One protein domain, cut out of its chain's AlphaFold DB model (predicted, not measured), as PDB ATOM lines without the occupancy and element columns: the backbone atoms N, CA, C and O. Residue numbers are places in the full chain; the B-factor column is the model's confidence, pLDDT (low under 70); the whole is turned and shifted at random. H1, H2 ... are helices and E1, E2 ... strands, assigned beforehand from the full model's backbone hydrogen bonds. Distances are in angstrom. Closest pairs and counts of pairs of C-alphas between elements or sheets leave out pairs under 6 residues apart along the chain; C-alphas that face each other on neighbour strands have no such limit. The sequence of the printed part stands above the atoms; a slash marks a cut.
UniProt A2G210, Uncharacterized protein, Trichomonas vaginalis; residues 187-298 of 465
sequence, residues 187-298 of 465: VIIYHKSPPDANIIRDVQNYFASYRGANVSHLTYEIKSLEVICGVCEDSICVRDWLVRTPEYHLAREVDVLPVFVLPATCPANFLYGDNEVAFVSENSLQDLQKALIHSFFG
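What this domain is: This is residues 187 to 298 of the 465 residues of an uncharacterized protein of Trichomonas vaginalis (UniProt A2G210). A twisted sheet of five strands makes the middle layer, with H1 and H5 covering one face and H3 and H4 the other. H2 sits off the sheet, beside H3. The printed part has 112 residues, with five named helices and five named strands in the order E1 H1 E2 H2 H3 H4 E3 E4 E5 H5; the sheet runs E2 E1 E3 E5 E4 and is mixed, and the class is mixed, helices and strands. The whole is compact, with a radius of gyration of the C-alphas of 12.8 A, and rounded, spanning 38 by 28 by 25 A.

Where its parts are: Find C-alpha 187 at (195.198, 206.121, 178.721), where strand E1, residues 187 to 191, begins. Helix H1 takes residues 197 to 208 over 15.9 A, and strand E2 residues 214 to 219 over 16.7 A. Next come H2, residues 223 to 231, beginning at C-alpha 223 at (190.372, 187.456, 189.753); H3, residues 235 to 242; and H4, residues 246 to 253. Strands E3, residues 257 to 261, E4, residues 271 to 273, and E5, residues 278 to 280, follow. H5, residues 285 to 297, runs 17.7 A to C-alpha 297 at (200.878, 216.413, 186.416).

How they stand to each other: Begin with the sheet, twisted, its C-alphas up to 4.3 A off the best plane. E2 and E1 are parallel, with N 189 and O 216 2.8 A apart; E1 and E3 are parallel, with N 190 and O 259 at 2.8 A; E3 and E5 are parallel, with N 260 and O 278 at 2.8 A. E4 and E5 form an antiparallel hairpin, with N 279 and O 272 at 2.9 A. E1, H1 and E2 make a strand-helix-strand unit, two parallel neighbour strands with a helix between, its crossover right-handed. The sheet has helices on both faces, three layers: H5, at a height over the sheet of 7.0 A, is on the same face as H1, and H3 and H4 are on the opposite face. H5 comes closest to E5 at the C-alphas of Ala 278 and Ala 291, 5.8 A, and H4 to E3 at those of Ala 251 and Pro 258, 5.8 A. H1 touches H5 with residues 199 to 203 alone, at a shallow tilt of 28 degrees, the same way; the closest C-alphas, Ile 199 and Leu 285, are 6.0 A apart. H2 is not on the sheet; H2 and H3, a helical hairpin, only just touch, with 3 pairs of C-alphas within 8 A, the closest being Ile 228 and Val 238, 6.4 A. Every O i to N i+4 pair is within hydrogen-bond range in H1, H3, H4 and H5, and 4 of 5 in H2.

The domain as a whole: The two C-alphas farthest apart, Arg 211 and Val 231, are 37.8 A apart. The printed part has no cut and no long link; look at residues 262 to 270 for the E3 to E4 link, which is short but not tight. The mean pLDDT of the printed part is 82.2, and it is under 70 at residues 193 to 195, 208 to 213, 221 to 223 and 283.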
ATOM      1  N   VAL A 187     195.542 206.757 177.454       83.94
ATOM      2  CA  VAL A 187     195.198 206.121 178.721       83.94
ATOM      3  C   VAL A 187     194.393 204.877 178.393       83.94
ATOM      4  O   VAL A 187     193.482 204.930 177.561       83.94
ATOM      5  N   ILE A 188     194.700 203.764 179.050       87.19
ATOM      6  CA  ILE A 188     193.827 202.591 179.049       87.19
ATOM      7  C   ILE A 188     193.238 202.465 180.446       87.19
ATOM      8  O   ILE A 188     193.951 202.197 181.413       87.19
ATOM      9  N   ILE A 189     191.924 202.654 180.539       86.62
ATOM     10  CA  ILE A 189     191.167 202.400 181.756       86.62
ATOM     11  C   ILE A 189     190.690 200.962 181.725       86.62
ATOM     12  O   ILE A 189     189.789 200.568 180.983       86.62
ATOM     13  N   TYR A 190     191.313 200.196 182.587       86.69
ATOM     14  CA  TYR A 190     190.974 198.844 182.905       86.69
ATOM     15  C   TYR A 190     189.771 198.902 183.887       86.69
ATOM     16  O   TYR A 190     189.861 199.531 184.945       86.69
ATOM     17  N   HIS A 191     188.703 198.121 183.650       81.69
ATOM     18  CA  HIS A 191     187.633 197.883 184.643       81.69
ATOM     19  C   HIS A 191     187.004 196.465 184.620       81.69
ATOM     20  O   HIS A 191     186.903 195.832 183.569       81.69
ATOM     21  N   LYS A 192     186.452 196.000 185.758       75.62
ATOM     22  CA  LYS A 192     185.734 194.702 185.871       75.62
ATOM     23  C   LYS A 192     184.397 194.656 185.118       75.62
ATOM     24  O   LYS A 192     183.947 193.608 184.663       75.62
ATOM     25  N   SER A 193     183.714 195.787 185.007       69.31
ATOM     26  CA  SER A 193     182.421 195.911 184.322       69.31
ATOM     27  C   SER A 193     182.366 197.261 183.621       69.31
ATOM     28  O   SER A 193     182.975 198.190 184.153       69.31
ATOM     29  N   PRO A 194     181.697 197.376 182.455       64.81
ATOM     30  CA  PRO A 194     181.634 198.633 181.720       64.81
ATOM     31  C   PRO A 194     181.226 199.763 182.673       64.81
ATOM     32  O   PRO A 194     180.177 199.639 183.314       64.81
ATOM     33  N   PRO A 195     182.040 200.824 182.821       67.75
ATOM     34  CA  PRO A 195     181.635 201.989 183.572       67.75
ATOM     35  C   PRO A 195     180.389 202.573 182.915       67.75
ATOM     36  O   PRO A 195     180.124 202.338 181.730       67.75
ATOM     37  N   ASP A 196     179.632 203.362 183.673       70.50
ATOM     38  CA  ASP A 196     178.576 204.173 183.077       70.50
ATOM     39  C   ASP A 196     179.175 204.972 181.906       70.50
ATOM     40  O   ASP A 196     180.192 205.661 182.056       70.50
ATOM     41  N   ALA A 197     178.553 204.862 180.731       70.00
ATOM     42  CA  ALA A 197     178.974 205.566 179.526       70.00
ATOM     43  C   ALA A 197     179.070 207.086 179.752       70.00
ATOM     44  O   ALA A 197     179.870 207.753 179.095       70.00
ATOM     45  N   ASN A 198     178.300 207.633 180.701       77.38
ATOM     46  CA  ASN A 198     178.403 209.031 181.104       77.38
ATOM     47  C   ASN A 198     179.731 209.333 181.809       77.38
ATOM     48  O   ASN A 198     180.393 210.287 181.424       77.38
ATOM     49  N   ILE A 199     180.169 208.493 182.753       72.88
ATOM     50  CA  ILE A 199     181.446 208.675 183.466       72.88
ATOM     51  C   ILE A 199     182.609 208.635 182.472       72.88
ATOM     52  O   ILE A 199     183.476 209.503 182.498       72.88
ATOM     53  N   ILE A 200     182.592 207.667 181.551       70.25
ATOM     54  CA  ILE A 200     183.597 207.540 180.486       70.25
ATOM     55  C   ILE A 200     183.671 208.817 179.652       70.25
ATOM     56  O   ILE A 200     184.744 209.401 179.489       70.25
ATOM     57  N   ARG A 201     182.520 209.261 179.146       76.38
ATOM     58  CA  ARG A 201     182.430 210.456 178.314       76.38
ATOM     59  C   ARG A 201     182.870 211.700 179.083       76.38
ATOM     60  O   ARG A 201     183.518 212.562 178.504       76.38
ATOM     61  N   ASP A 202     182.549 211.799 180.365       78.62
ATOM     62  CA  ASP A 202     182.887 212.961 181.183       78.62
ATOM     63  C   ASP A 202     184.389 213.017 181.491       78.62
ATOM     64  O   ASP A 202     184.980 214.092 181.410       78.62
ATOM     65  N   VAL A 203     185.043 211.873 181.732       75.69
ATOM     66  CA  VAL A 203     186.512 211.780 181.833       75.69
ATOM     67  C   VAL A 203     187.162 212.139 180.500       75.69
ATOM     68  O   VAL A 203     188.055 212.985 180.461       75.69
ATOM     69  N   GLN A 204     186.693 211.545 179.400       76.81
ATOM     70  CA  GLN A 204     187.186 211.843 178.055       76.81
ATOM     71  C   GLN A 204     187.058 213.332 177.734       76.81
ATOM     72  O   GLN A 204     188.029 213.942 177.306       76.81
ATOM     73  N   ASN A 205     185.903 213.944 177.994       78.06
ATOM     74  CA  ASN A 205     185.675 215.371 177.773       78.06
ATOM     75  C   ASN A 205     186.574 216.236 178.662       78.06
ATOM     76  O   ASN A 205     187.134 217.229 178.190       78.06
ATOM     77  N   TYR A 206     186.723 215.857 179.932       75.12
ATOM     78  CA  TYR A 206     187.568 216.567 180.881       75.12
ATOM     79  C   TYR A 206     189.027 216.584 180.409       75.12
ATOM     80  O   TYR A 206     189.611 217.658 180.285       75.12
ATOM     81  N   PHE A 207     189.598 215.437 180.034       72.19
ATOM     82  CA  PHE A 207     191.002 215.355 179.607       72.19
ATOM     83  C   PHE A 207     191.247 215.738 178.142       72.19
ATOM     84  O   PHE A 207     192.322 216.249 177.824       72.19
ATOM     85  N   ALA A 208     190.254 215.614 177.258       66.44
ATOM     86  CA  ALA A 208     190.340 216.135 175.892       66.44
ATOM     87  C   ALA A 208     190.561 217.655 175.884       66.44
ATOM     88  O   ALA A 208     191.271 218.172 175.018       66.44
ATOM     89  N   SER A 209     190.021 218.365 176.883       61.75
ATOM     90  CA  SER A 209     190.266 219.800 177.065       61.75
ATOM     91  C   SER A 209     191.734 220.139 177.405       61.75
ATOM     92  O   SER A 209     192.179 221.260 177.152       61.75
ATOM     93  N   TYR A 210     192.527 219.159 177.863       64.88
ATOM     94  CA  TYR A 210     193.922 219.306 178.298       64.88
ATOM     95  C   TYR A 210     194.919 218.598 177.359       64.88
ATOM     96  O   TYR A 210     195.618 217.664 177.747       64.88
ATOM     97  N   ARG A 211     195.039 219.091 176.117       57.56
ATOM     98  CA  ARG A 211     195.978 218.598 175.076       57.56
ATOM     99  C   ARG A 211     195.717 217.172 174.556       57.56
ATOM    100  O   ARG A 211     196.648 216.494 174.141       57.56
ATOM    101  N   GLY A 212     194.453 216.756 174.473       57.62
ATOM    102  CA  GLY A 212     194.061 215.648 173.593       57.62
ATOM    103  C   GLY A 212     194.502 214.252 174.038       57.62
ATOM    104  O   GLY A 212     194.722 213.405 173.176       57.62
ATOM    105  N   ALA A 213     194.615 214.003 175.349       67.44
ATOM    106  CA  ALA A 213     194.784 212.644 175.866       67.44
ATOM    107  C   ALA A 213     193.634 211.752 175.371       67.44
ATOM    108  O   ALA A 213     192.460 212.120 175.481       67.44
ATOM    109  N   ASN A 214     193.968 210.594 174.809       75.06
ATOM    110  CA  ASN A 214     192.975 209.670 174.279       75.06
ATOM    111  C   ASN A 214     192.711 208.577 175.313       75.06
ATOM    112  O   ASN A 214     193.591 207.776 175.623       75.06
ATOM    113  N   VAL A 215     191.505 208.564 175.871       77.69
ATOM    114  CA  VAL A 215     191.126 207.600 176.904       77.69
ATOM    115  C   VAL A 215     190.380 206.451 176.248       77.69
ATOM    116  O   VAL A 215     189.284 206.616 175.709       77.69
ATOM    117  N   SER A 216     190.994 205.279 176.298       80.00
ATOM    118  CA  SER A 216     190.434 204.012 175.847       80.00
ATOM    119  C   SER A 216     190.067 203.146 177.048       80.00
ATOM    120  O   SER A 216     190.593 203.328 178.146       80.00
ATOM    121  N   HIS A 217     189.128 202.224 176.856       80.19
ATOM    122  CA  HIS A 217     188.573 201.418 177.939       80.19
ATOM    123  C   HIS A 217     188.635 199.950 177.568       80.19
ATOM    124  O   HIS A 217     188.252 199.573 176.459       80.19
ATOM    125  N   LEU A 218     189.090 199.130 178.510       80.62
ATOM    126  CA  LEU A 218     189.128 197.688 178.360       80.62
ATOM    127  C   LEU A 218     188.447 197.043 179.562       80.62
ATOM    128  O   LEU A 218     188.880 197.189 180.708       80.62
ATOM    129  N   THR A 219     187.389 196.286 179.275       76.38
ATOM    130  CA  THR A 219     186.840 195.355 180.255       76.38
ATOM    131  C   THR A 219     187.851 194.245 180.470       76.38
ATOM    132  O   THR A 219     188.304 193.622 179.509       76.38
ATOM    133  N   TYR A 220     188.164 193.962 181.723       73.62
ATOM    134  CA  TYR A 220     189.035 192.860 182.090       73.62
ATOM    135  C   TYR A 220     188.422 192.095 183.268       73.62
ATOM    136  O   TYR A 220     187.783 192.676 184.142       73.62
ATOM    137  N   GLU A 221     188.641 190.785 183.333       64.69
ATOM    138  CA  GLU A 221     188.313 189.972 184.508       64.69
ATOM    139  C   GLU A 221     189.609 189.552 185.204       64.69
ATOM    140  O   GLU A 221     190.194 188.517 184.893       64.69
ATOM    141  N   ILE A 222     190.065 190.343 186.176       62.62
ATOM    142  CA  ILE A 222     191.223 189.978 186.992       62.62
ATOM    143  C   ILE A 222     190.710 189.456 188.334       62.62
ATOM    144  O   ILE A 222     190.399 190.218 189.252       62.62
ATOM    145  N   LYS A 223     190.658 188.125 188.469       67.19
ATOM    146  CA  LYS A 223     190.372 187.456 189.753       67.19
ATOM    147  C   LYS A 223     191.382 187.829 190.849       67.19
ATOM    148  O   LYS A 223     191.056 187.727 192.026       67.19
ATOM    149  N   SER A 224     192.593 188.268 190.493       70.44
ATOM    150  CA  SER A 224     193.619 188.661 191.465       70.44
ATOM    151  C   SER A 224     193.393 190.027 192.118       70.44
ATOM    152  O   SER A 224     193.977 190.252 193.171       70.44
ATOM    153  N   LEU A 225     192.521 190.909 191.609       76.56
ATOM    154  CA  LEU A 225     192.266 192.201 192.270       76.56
ATOM    155  C   LEU A 225     191.471 192.056 193.562       76.56
ATOM    156  O   LEU A 225     191.755 192.741 194.535       76.56
ATOM    157  N   GLU A 226     190.516 191.125 193.601       79.25
ATOM    158  CA  GLU A 226     189.793 190.810 194.838       79.25
ATOM    159  C   GLU A 226     190.749 190.270 195.910       79.25
ATOM    160  O   GLU A 226     190.601 190.590 197.086       79.25
ATOM    161  N   VAL A 227     191.773 189.515 195.493       82.62
ATOM    162  CA  VAL A 227     192.837 189.034 196.381       82.62
ATOM    163  C   VAL A 227     193.725 190.188 196.844       82.62
ATOM    164  O   VAL A 227     193.976 190.305 198.038       82.62
ATOM    165  N   ILE A 228     194.161 191.064 195.932       85.25
ATOM    166  CA  ILE A 228     194.982 192.243 196.258       85.25
ATOM    167  C   ILE A 228     194.277 193.105 197.307       85.25
ATOM    168  O   ILE A 228     194.890 193.503 198.292       85.25
ATOM    169  N   CYS A 229     192.970 193.303 197.164       83.88
ATOM    170  CA  CYS A 229     192.182 194.097 198.098       83.88
ATOM    171  C   CYS A 229     191.923 193.434 199.454       83.88
ATOM    172  O   CYS A 229     191.605 194.131 200.411       83.88
ATOM    173  N   GLY A 230     192.073 192.112 199.552       83.12
ATOM    174  CA  GLY A 230     192.051 191.398 200.829       83.12
ATOM    175  C   GLY A 230     193.415 191.311 201.523       83.12
ATOM    176  O   GLY A 230     193.463 190.942 202.694       83.12
ATOM    177  N   VAL A 231     194.513 191.605 200.815       87.62
ATOM    178  CA  VAL A 231     195.895 191.448 201.311       87.62
ATOM    179  C   VAL A 231     196.573 192.790 201.578       87.62
ATOM    180  O   VAL A 231     197.383 192.886 202.496       87.62
ATOM    181  N   CYS A 232     196.278 193.814 200.783       91.38
ATOM    182  CA  CYS A 232     196.902 195.121 200.921       91.38
ATOM    183  C   CYS A 232     196.182 196.006 201.935       91.38
ATOM    184  O   CYS A 232     194.957 196.096 201.940       91.38
ATOM    185  N   GLU A 233     196.969 196.706 202.748       88.19
ATOM    186  CA  GLU A 233     196.480 197.669 203.743       88.19
ATOM    187  C   GLU A 233     196.533 199.120 203.230       88.19
ATOM    188  O   GLU A 233     195.823 199.983 203.744       88.19
ATOM    189  N   ASP A 234     197.338 199.392 202.197       90.62
ATOM    190  CA  ASP A 234     197.543 200.725 201.632       90.62
ATOM    191  C   ASP A 234     197.663 200.726 200.095       90.62
ATOM    192  O   ASP A 234     197.799 199.686 199.441       90.62
ATOM    193  N   SER A 235     197.630 201.931 199.515       90.81
ATOM    194  CA  SER A 235     197.776 202.146 198.072       90.81
ATOM    195  C   SER A 235     199.150 201.713 197.530       90.81
ATOM    196  O   SER A 235     199.260 201.328 196.367       90.81
ATOM    197  N   ILE A 236     200.211 201.742 198.341       92.44
ATOM    198  CA  ILE A 236     201.565 201.388 197.884       92.44
ATOM    199  C   ILE A 236     201.648 199.882 197.622       92.44
ATOM    200  O   ILE A 236     202.116 199.455 196.568       92.44
ATOM    201  N   CYS A 237     201.109 199.069 198.531       93.56
ATOM    202  CA  CYS A 237     200.990 197.630 198.343       93.56
ATOM    203  C   CYS A 237     200.189 197.301 197.078       93.56
ATOM    204  O   CYS A 237     200.621 196.474 196.274       93.56
ATOM    205  N   VAL A 238     199.045 197.965 196.866       92.06
ATOM    206  CA  VAL A 238     198.213 197.739 195.672       92.06
ATOM    207  C   VAL A 238     198.988 198.066 194.398       92.06
ATOM    208  O   VAL A 238     199.013 197.245 193.478       92.06
ATOM    209  N   ARG A 239     199.674 199.216 194.358       93.00
ATOM    210  CA  ARG A 239     200.553 199.609 193.248       93.00
ATOM    211  C   ARG A 239     201.576 198.516 192.936       93.00
ATOM    212  O   ARG A 239     201.669 198.083 191.790       93.00
ATOM    213  N   ASP A 240     202.297 198.029 193.944       93.19
ATOM    214  CA  ASP A 240     203.358 197.030 193.770       93.19
ATOM    215  C   ASP A 240     202.861 195.681 193.236       93.19
ATOM    216  O   ASP A 240     203.628 194.942 192.607       93.19
ATOM    217  N   TRP A 241     201.587 195.358 193.461       92.06
ATOM    218  CA  TRP A 241     200.929 194.220 192.828       92.06
ATOM    219  C   TRP A 241     200.488 194.521 191.396       92.06
ATOM    220  O   TRP A 241     200.715 193.696 190.510       92.06
ATOM    221  N   LEU A 242     199.891 195.692 191.152       90.69
ATOM    222  CA  LEU A 242     199.403 196.094 189.830       90.69
ATOM    223  C   LEU A 242     200.525 196.170 188.792       90.69
ATOM    224  O   LEU A 242     200.345 195.686 187.679       90.69
ATOM    225  N   VAL A 243     201.707 196.673 189.156       91.94
ATOM    226  CA  VAL A 243     202.864 196.750 188.238       91.94
ATOM    227  C   VAL A 243     203.419 195.382 187.811       91.94
ATOM    228  O   VAL A 243     204.276 195.307 186.936       91.94
ATOM    229  N   ARG A 244     202.950 194.284 188.418       90.50
ATOM    230  CA  ARG A 244     203.312 192.899 188.052       90.50
ATOM    231  C   ARG A 244     202.255 192.222 187.184       90.50
ATOM    232  O   ARG A 244     202.390 191.043 186.852       90.50
ATOM    233  N   THR A 245     201.163 192.921 186.886       88.38
ATOM    234  CA  THR A 245     200.065 192.375 186.089       88.38
ATOM    235  C   THR A 245     200.421 192.367 184.600       88.38
ATOM    236  O   THR A 245     201.124 193.267 184.127       88.38
ATOM    237  N   PRO A 246     199.940 191.377 183.826       88.31
ATOM    238  CA  PRO A 246     200.087 191.384 182.372       88.31
ATOM    239  C   PRO A 246     199.534 192.660 181.728       88.31
ATOM    240  O   PRO A 246     200.124 193.176 180.787       88.31
ATOM    241  N   GLU A 247     198.429 193.190 182.250       88.12
ATOM    242  CA  GLU A 247     197.772 194.405 181.772       88.12
ATOM    243  C   GLU A 247     198.681 195.629 181.887       88.12
ATOM    244  O   GLU A 247     198.799 196.392 180.929       88.12
ATOM    245  N   TYR A 248     199.373 195.781 183.020       90.88
ATOM    246  CA  TYR A 248     200.381 196.824 183.176       90.88
ATOM    247  C   TYR A 248     201.481 196.683 182.118       90.88
ATOM    248  O   TYR A 248     201.761 197.636 181.397       90.88
ATOM    249  N   HIS A 249     202.072 195.493 181.973       90.50
ATOM    250  CA  HIS A 249     203.165 195.283 181.020       90.50
ATOM    251  C   HIS A 249     202.737 195.541 179.571       90.50
ATOM    252  O   HIS A 249     203.460 196.215 178.842       90.50
ATOM    253  N   LEU A 250     201.536 195.102 179.184       88.81
ATOM    254  CA  LEU A 250     200.967 195.376 177.865       88.81
ATOM    255  C   LEU A 250     200.782 196.878 177.628       88.81
ATOM    256  O   LEU A 250     201.160 197.371 176.570       88.81
ATOM    257  N   ALA A 251     200.242 197.619 178.600       87.94
ATOM    258  CA  ALA A 251     200.096 199.069 178.480       87.94
ATOM    259  C   ALA A 251     201.454 199.776 178.359       87.94
ATOM    260  O   ALA A 251     201.604 200.696 177.556       87.94
ATOM    261  N   ARG A 252     202.469 199.320 179.105       87.94
ATOM    262  CA  ARG A 252     203.824 199.883 179.033       87.94
ATOM    263  C   ARG A 252     204.536 199.571 177.715       87.94
ATOM    264  O   ARG A 252     205.294 200.412 177.248       87.94
ATOM    265  N   GLU A 253     204.286 198.416 177.097       86.38
ATOM    266  CA  GLU A 253     204.835 198.072 175.773       86.38
ATOM    267  C   GLU A 253     204.352 199.015 174.664       86.38
ATOM    268  O   GLU A 253     205.088 199.271 173.711       86.38
ATOM    269  N   VAL A 254     203.134 199.548 174.793       85.75
ATOM    270  CA  VAL A 254     202.544 200.500 173.839       85.75
ATOM    271  C   VAL A 254     202.597 201.961 174.312       85.75
ATOM    272  O   VAL A 254     201.927 202.808 173.725       85.75
ATOM    273  N   ASP A 255     203.398 202.252 175.342       84.06
ATOM    274  CA  ASP A 255     203.606 203.586 175.930       84.06
ATOM    275  C   ASP A 255     202.302 204.303 176.337       84.06
ATOM    276  O   ASP A 255     202.039 205.462 176.017       84.06
ATOM    277  N   VAL A 256     201.440 203.566 177.038       86.62
ATOM    278  CA  VAL A 256     200.151 204.036 177.557       86.62
ATOM    279  C   VAL A 256     200.182 204.014 179.082       86.62
ATOM    280  O   VAL A 256     200.731 203.090 179.678       86.62
ATOM    281  N   LEU A 257     199.546 204.998 179.727       88.38
ATOM    282  CA  LEU A 257     199.283 204.969 181.167       88.38
ATOM    283  C   LEU A 257     198.154 203.960 181.492       88.38
ATOM    284  O   LEU A 257     197.000 204.202 181.109       88.38
ATOM    285  N   PRO A 258     198.440 202.843 182.192       91.12
ATOM    286  CA  PRO A 258     197.414 201.938 182.691       91.12
ATOM    287  C   PRO A 258     196.705 202.528 183.913       91.12
ATOM    288  O   PRO A 258     197.339 202.947 184.884       91.12
ATOM    289  N   VAL A 259     195.374 202.502 183.887       90.19
ATOM    290  CA  VAL A 259     194.530 202.969 184.992       90.19
ATOM    291  C   VAL A 259     193.580 201.865 185.415       90.19
ATOM    292  O   VAL A 259     192.763 201.418 184.616       90.19
ATOM    293  N   PHE A 260     193.657 201.433 186.670       89.62
ATOM    294  CA  PHE A 260     192.862 200.324 187.184       89.62
ATOM    295  C   PHE A 260     191.699 200.821 188.043       89.62
ATOM    296  O   PHE A 260     191.889 201.427 189.094       89.62
ATOM    297  N   VAL A 261     190.473 200.507 187.636       88.44
ATOM    298  CA  VAL A 261     189.314 200.593 188.530       88.44
ATOM    299  C   VAL A 261     189.242 199.298 189.331       88.44
ATOM    300  O   VAL A 261     188.952 198.237 188.768       88.44
ATOM    301  N   LEU A 262     189.521 199.376 190.630       87.75
ATOM    302  CA  LEU A 262     189.468 198.237 191.538       87.75
ATOM    303  C   LEU A 262     188.005 197.885 191.882       87.75
ATOM    304  O   LEU A 262     187.109 198.724 191.764       87.75
ATOM    305  N   PRO A 263     187.720 196.631 192.275       84.00
ATOM    306  CA  PRO A 263     186.373 196.225 192.664       84.00
ATOM    307  C   PRO A 263     185.901 196.903 193.961       84.00
ATOM    308  O   PRO A 263     186.694 197.192 194.847       84.00
ATOM    309  N   ALA A 264     184.581 197.027 194.137       79.62
ATOM    310  CA  ALA A 264     183.961 197.605 195.341       79.62
ATOM    311  C   ALA A 264     184.247 196.834 196.652       79.62
ATOM    312  O   ALA A 264     183.856 197.264 197.731       79.62
ATOM    313  N   THR A 265     184.891 195.666 196.576       82.69
ATOM    314  CA  THR A 265     185.398 194.940 197.750       82.69
ATOM    315  C   THR A 265     186.652 195.583 198.343       82.69
ATOM    316  O   THR A 265     187.027 195.250 199.464       82.69
ATOM    317  N   CYS A 266     187.312 196.473 197.604       85.25
ATOM    318  CA  CYS A 266     188.480 197.203 198.063       85.25
ATOM    319  C   CYS A 266     188.089 198.337 199.017       85.25
ATOM    320  O   CYS A 266     187.017 198.923 198.864       85.25
ATOM    321  N   PRO A 267     188.961 198.692 199.976       86.06
ATOM    322  CA  PRO A 267     188.796 199.898 200.777       86.06
ATOM    323  C   PRO A 267     188.546 201.130 199.898       86.06
ATOM    324  O   PRO A 267     189.313 201.398 198.978       86.06
ATOM    325  N   ALA A 268     187.493 201.897 200.204       79.75
ATOM    326  CA  ALA A 268     187.053 203.051 199.406       79.75
ATOM    327  C   ALA A 268     188.076 204.208 199.334       79.75
ATOM    328  O   ALA A 268     187.894 205.155 198.576       79.75
ATOM    329  N   ASN A 269     189.139 204.149 200.137       82.69
ATOM    330  CA  ASN A 269     190.228 205.121 200.173       82.69
ATOM    331  C   ASN A 269     191.427 204.740 199.288       82.69
ATOM    332  O   ASN A 269     192.415 205.474 199.285       82.69
ATOM    333  N   PHE A 270     191.381 203.618 198.564       89.19
ATOM    334  CA  PHE A 270     192.441 203.250 197.628       89.19
ATOM    335  C   PHE A 270     192.370 204.133 196.381       89.19
ATOM    336  O   PHE A 270     191.666 203.850 195.414       89.19
ATOM    337  N   LEU A 271     193.130 205.220 196.438       90.12
ATOM    338  CA  LEU A 271     193.361 206.184 195.372       90.12
ATOM    339  C   LEU A 271     194.873 206.331 195.188       90.12
ATOM    340  O   LEU A 271     195.602 206.493 196.171       90.12
ATOM    341  N   TYR A 272     195.336 206.254 193.943       91.56
ATOM    342  CA  TYR A 272     196.752 206.390 193.612       91.56
ATOM    343  C   TYR A 272     196.953 206.846 192.168       91.56
ATOM    344  O   TYR A 272     196.187 206.472 191.277       91.56
ATOM    345  N   GLY A 273     198.021 207.601 191.931       89.94
ATOM    346  CA  GLY A 273     198.512 207.928 190.600       89.94
ATOM    347  C   GLY A 273     200.001 208.243 190.639       89.94
ATOM    348  O   GLY A 273     200.455 208.918 191.554       89.94
ATOM    349  N   ASP A 274     200.748 207.763 189.654       90.56
ATOM    350  CA  ASP A 274     202.122 208.167 189.354       90.56
ATOM    351  C   ASP A 274     202.349 208.157 187.825       90.56
ATOM    352  O   ASP A 274     201.409 208.016 187.039       90.56
ATOM    353  N   ASN A 275     203.598 208.317 187.379       87.06
ATOM    354  CA  ASN A 275     203.950 208.299 185.951       87.06
ATOM    355  C   ASN A 275     203.825 206.916 185.277       87.06
ATOM    356  O   ASN A 275     203.985 206.797 184.057       87.06
ATOM    357  N   GLU A 276     203.600 205.858 186.052       88.56
ATOM    358  CA  GLU A 276     203.624 204.470 185.602       88.56
ATOM    359  C   GLU A 276     202.250 203.804 185.679       88.56
ATOM    360  O   GLU A 276     201.935 202.996 184.804       88.56
ATOM    361  N   VAL A 277     201.454 204.105 186.704       91.50
ATOM    362  CA  VAL A 277     200.166 203.471 186.987       91.50
ATOM    363  C   VAL A 277     199.258 204.378 187.821       91.50
ATOM    364  O   VAL A 277     199.699 205.091 188.719       91.50
ATOM    365  N   ALA A 278     197.950 204.291 187.582       91.88
ATOM    366  CA  ALA A 278     196.941 204.911 188.440       91.88
ATOM    367  C   ALA A 278     195.847 203.909 188.819       91.88
ATOM    368  O   ALA A 278     195.584 202.962 188.075       91.88
ATOM    369  N   PHE A 279     195.179 204.101 189.956       91.50
ATOM    370  CA  PHE A 279     194.016 203.288 190.314       91.50
ATOM    371  C   PHE A 279     193.064 203.959 191.306       91.50
ATOM    372  O   PHE A 279     193.441 204.873 192.041       91.50
ATOM    373  N   VAL A 280     191.822 203.462 191.325       90.69
ATOM    374  CA  VAL A 280     190.734 203.917 192.207       90.69
ATOM    375  C   VAL A 280     189.855 202.750 192.669       90.69
ATOM    376  O   VAL A 280     189.548 201.869 191.870       90.69
ATOM    377  N   SER A 281     189.424 202.734 193.935       82.94
ATOM    378  CA  SER A 281     188.567 201.680 194.520       82.94
ATOM    379  C   SER A 281     187.109 201.667 194.069       82.94
ATOM    380  O   SER A 281     186.427 200.660 194.241       82.94
ATOM    381  N   GLU A 282     186.619 202.760 193.491       72.44
ATOM    382  CA  GLU A 282     185.242 202.890 193.016       72.44
ATOM    383  C   GLU A 282     185.177 203.793 191.776       72.44
ATOM    384  O   GLU A 282     186.053 204.625 191.541       72.44
ATOM    385  N   ASN A 283     184.100 203.671 190.992       65.62
ATOM    386  CA  ASN A 283     183.829 204.499 189.807       65.62
ATOM    387  C   ASN A 283     183.346 205.920 190.170       65.62
ATOM    388  O   ASN A 283     182.351 206.409 189.636       65.62
ATOM    389  N   SER A 284     184.031 206.601 191.086       76.38
ATOM    390  CA  SER A 284     183.814 208.027 191.329       76.38
ATOM    391  C   SER A 284     184.545 208.827 190.252       76.38
ATOM    392  O   SER A 284     185.772 208.772 190.149       76.38
ATOM    393  N   LEU A 285     183.796 209.590 189.445       78.38
ATOM    394  CA  LEU A 285     184.365 210.492 188.433       78.38
ATOM    395  C   LEU A 285     185.427 211.414 189.049       78.38
ATOM    396  O   LEU A 285     186.466 211.653 188.441       78.38
ATOM    397  N   GLN A 286     185.174 211.900 190.264       81.38
ATOM    398  CA  GLN A 286     186.069 212.816 190.958       81.38
ATOM    399  C   GLN A 286     187.385 212.140 191.357       81.38
ATOM    400  O   GLN A 286     188.444 212.742 191.212       81.38
ATOM    401  N   ASP A 287     187.344 210.900 191.842       85.31
ATOM    402  CA  ASP A 287     188.561 210.205 192.274       85.31
ATOM    403  C   ASP A 287     189.377 209.719 191.079       85.31
ATOM    404  O   ASP A 287     190.601 209.825 191.087       85.31
ATOM    405  N   LEU A 288     188.710 209.318 189.995       83.62
ATOM    406  CA  LEU A 288     189.376 209.030 188.729       83.62
ATOM    407  C   LEU A 288     190.051 210.281 188.147       83.62
ATOM    408  O   LEU A 288     191.191 210.210 187.693       83.62
ATOM    409  N   GLN A 289     189.391 211.443 188.207       84.00
ATOM    410  CA  GLN A 289     190.007 212.720 187.835       84.00
ATOM    411  C   GLN A 289     191.230 213.027 188.703       84.00
ATOM    412  O   GLN A 289     192.261 213.394 188.151       84.00
ATOM    413  N   LYS A 290     191.157 212.842 190.028       86.44
ATOM    414  CA  LYS A 290     192.308 213.050 190.925       86.44
ATOM    415  C   LYS A 290     193.479 212.132 190.579       86.44
ATOM    416  O   LYS A 290     194.582 212.634 190.393       86.44
ATOM    417  N   ALA A 291     193.239 210.825 190.433       87.81
ATOM    418  CA  ALA A 291     194.268 209.844 190.077       87.81
ATOM    419  C   ALA A 291     194.969 210.219 188.767       87.81
ATOM    420  O   ALA A 291     196.196 210.216 188.675       87.81
ATOM    421  N   LEU A 292     194.181 210.591 187.757       85.94
ATOM    422  CA  LEU A 292     194.692 211.005 186.458       85.94
ATOM    423  C   LEU A 292     195.445 212.336 186.534       85.94
ATOM    424  O   LEU A 292     196.500 212.454 185.926       85.94
ATOM    425  N   ILE A 293     194.956 213.327 187.284       86.44
ATOM    426  CA  ILE A 293     195.673 214.598 187.457       86.44
ATOM    427  C   ILE A 293     197.013 214.367 188.147       86.44
ATOM    428  O   ILE A 293     198.019 214.884 187.660       86.44
ATOM    429  N   HIS A 294     197.042 213.562 189.212       89.25
ATOM    430  CA  HIS A 294     198.295 213.209 189.860       89.25
ATOM    431  C   HIS A 294     199.218 212.516 188.864       89.25
ATOM    432  O   HIS A 294     200.333 212.967 188.683       89.25
ATOM    433  N   SER A 295     198.742 211.518 188.123       88.56
ATOM    434  CA  SER A 295     199.562 210.784 187.148       88.56
ATOM    435  C   SER A 295     200.107 211.670 186.021       88.56
ATOM    436  O   SER A 295     201.267 211.572 185.640       88.56
ATOM    437  N   PHE A 296     199.289 212.578 185.482       83.31
ATOM    438  CA  PHE A 296     199.698 213.439 184.372       83.31
ATOM    439  C   PHE A 296     200.569 214.608 184.799       83.31
ATOM    440  O   PHE A 296     201.406 215.063 184.015       83.31
ATOM    441  N   PHE A 297     200.336 215.131 185.999       84.94
ATOM    442  CA  PHE A 297     200.878 216.413 186.416       84.94
ATOM    443  C   PHE A 297     201.581 216.392 187.763       84.94
ATOM    444  O   PHE A 297     202.074 217.440 188.123       84.94
ATOM    445  N   GLY A 298     201.659 215.288 188.496       88.69
ATOM    446  CA  GLY A 298     202.461 215.139 189.714       88.69
ATOM    447  C   GLY A 298     201.969 215.903 190.938       88.69
ATOM    448  O   GLY A 298     202.797 216.360 191.717       88.69
TER     449      GLY A 298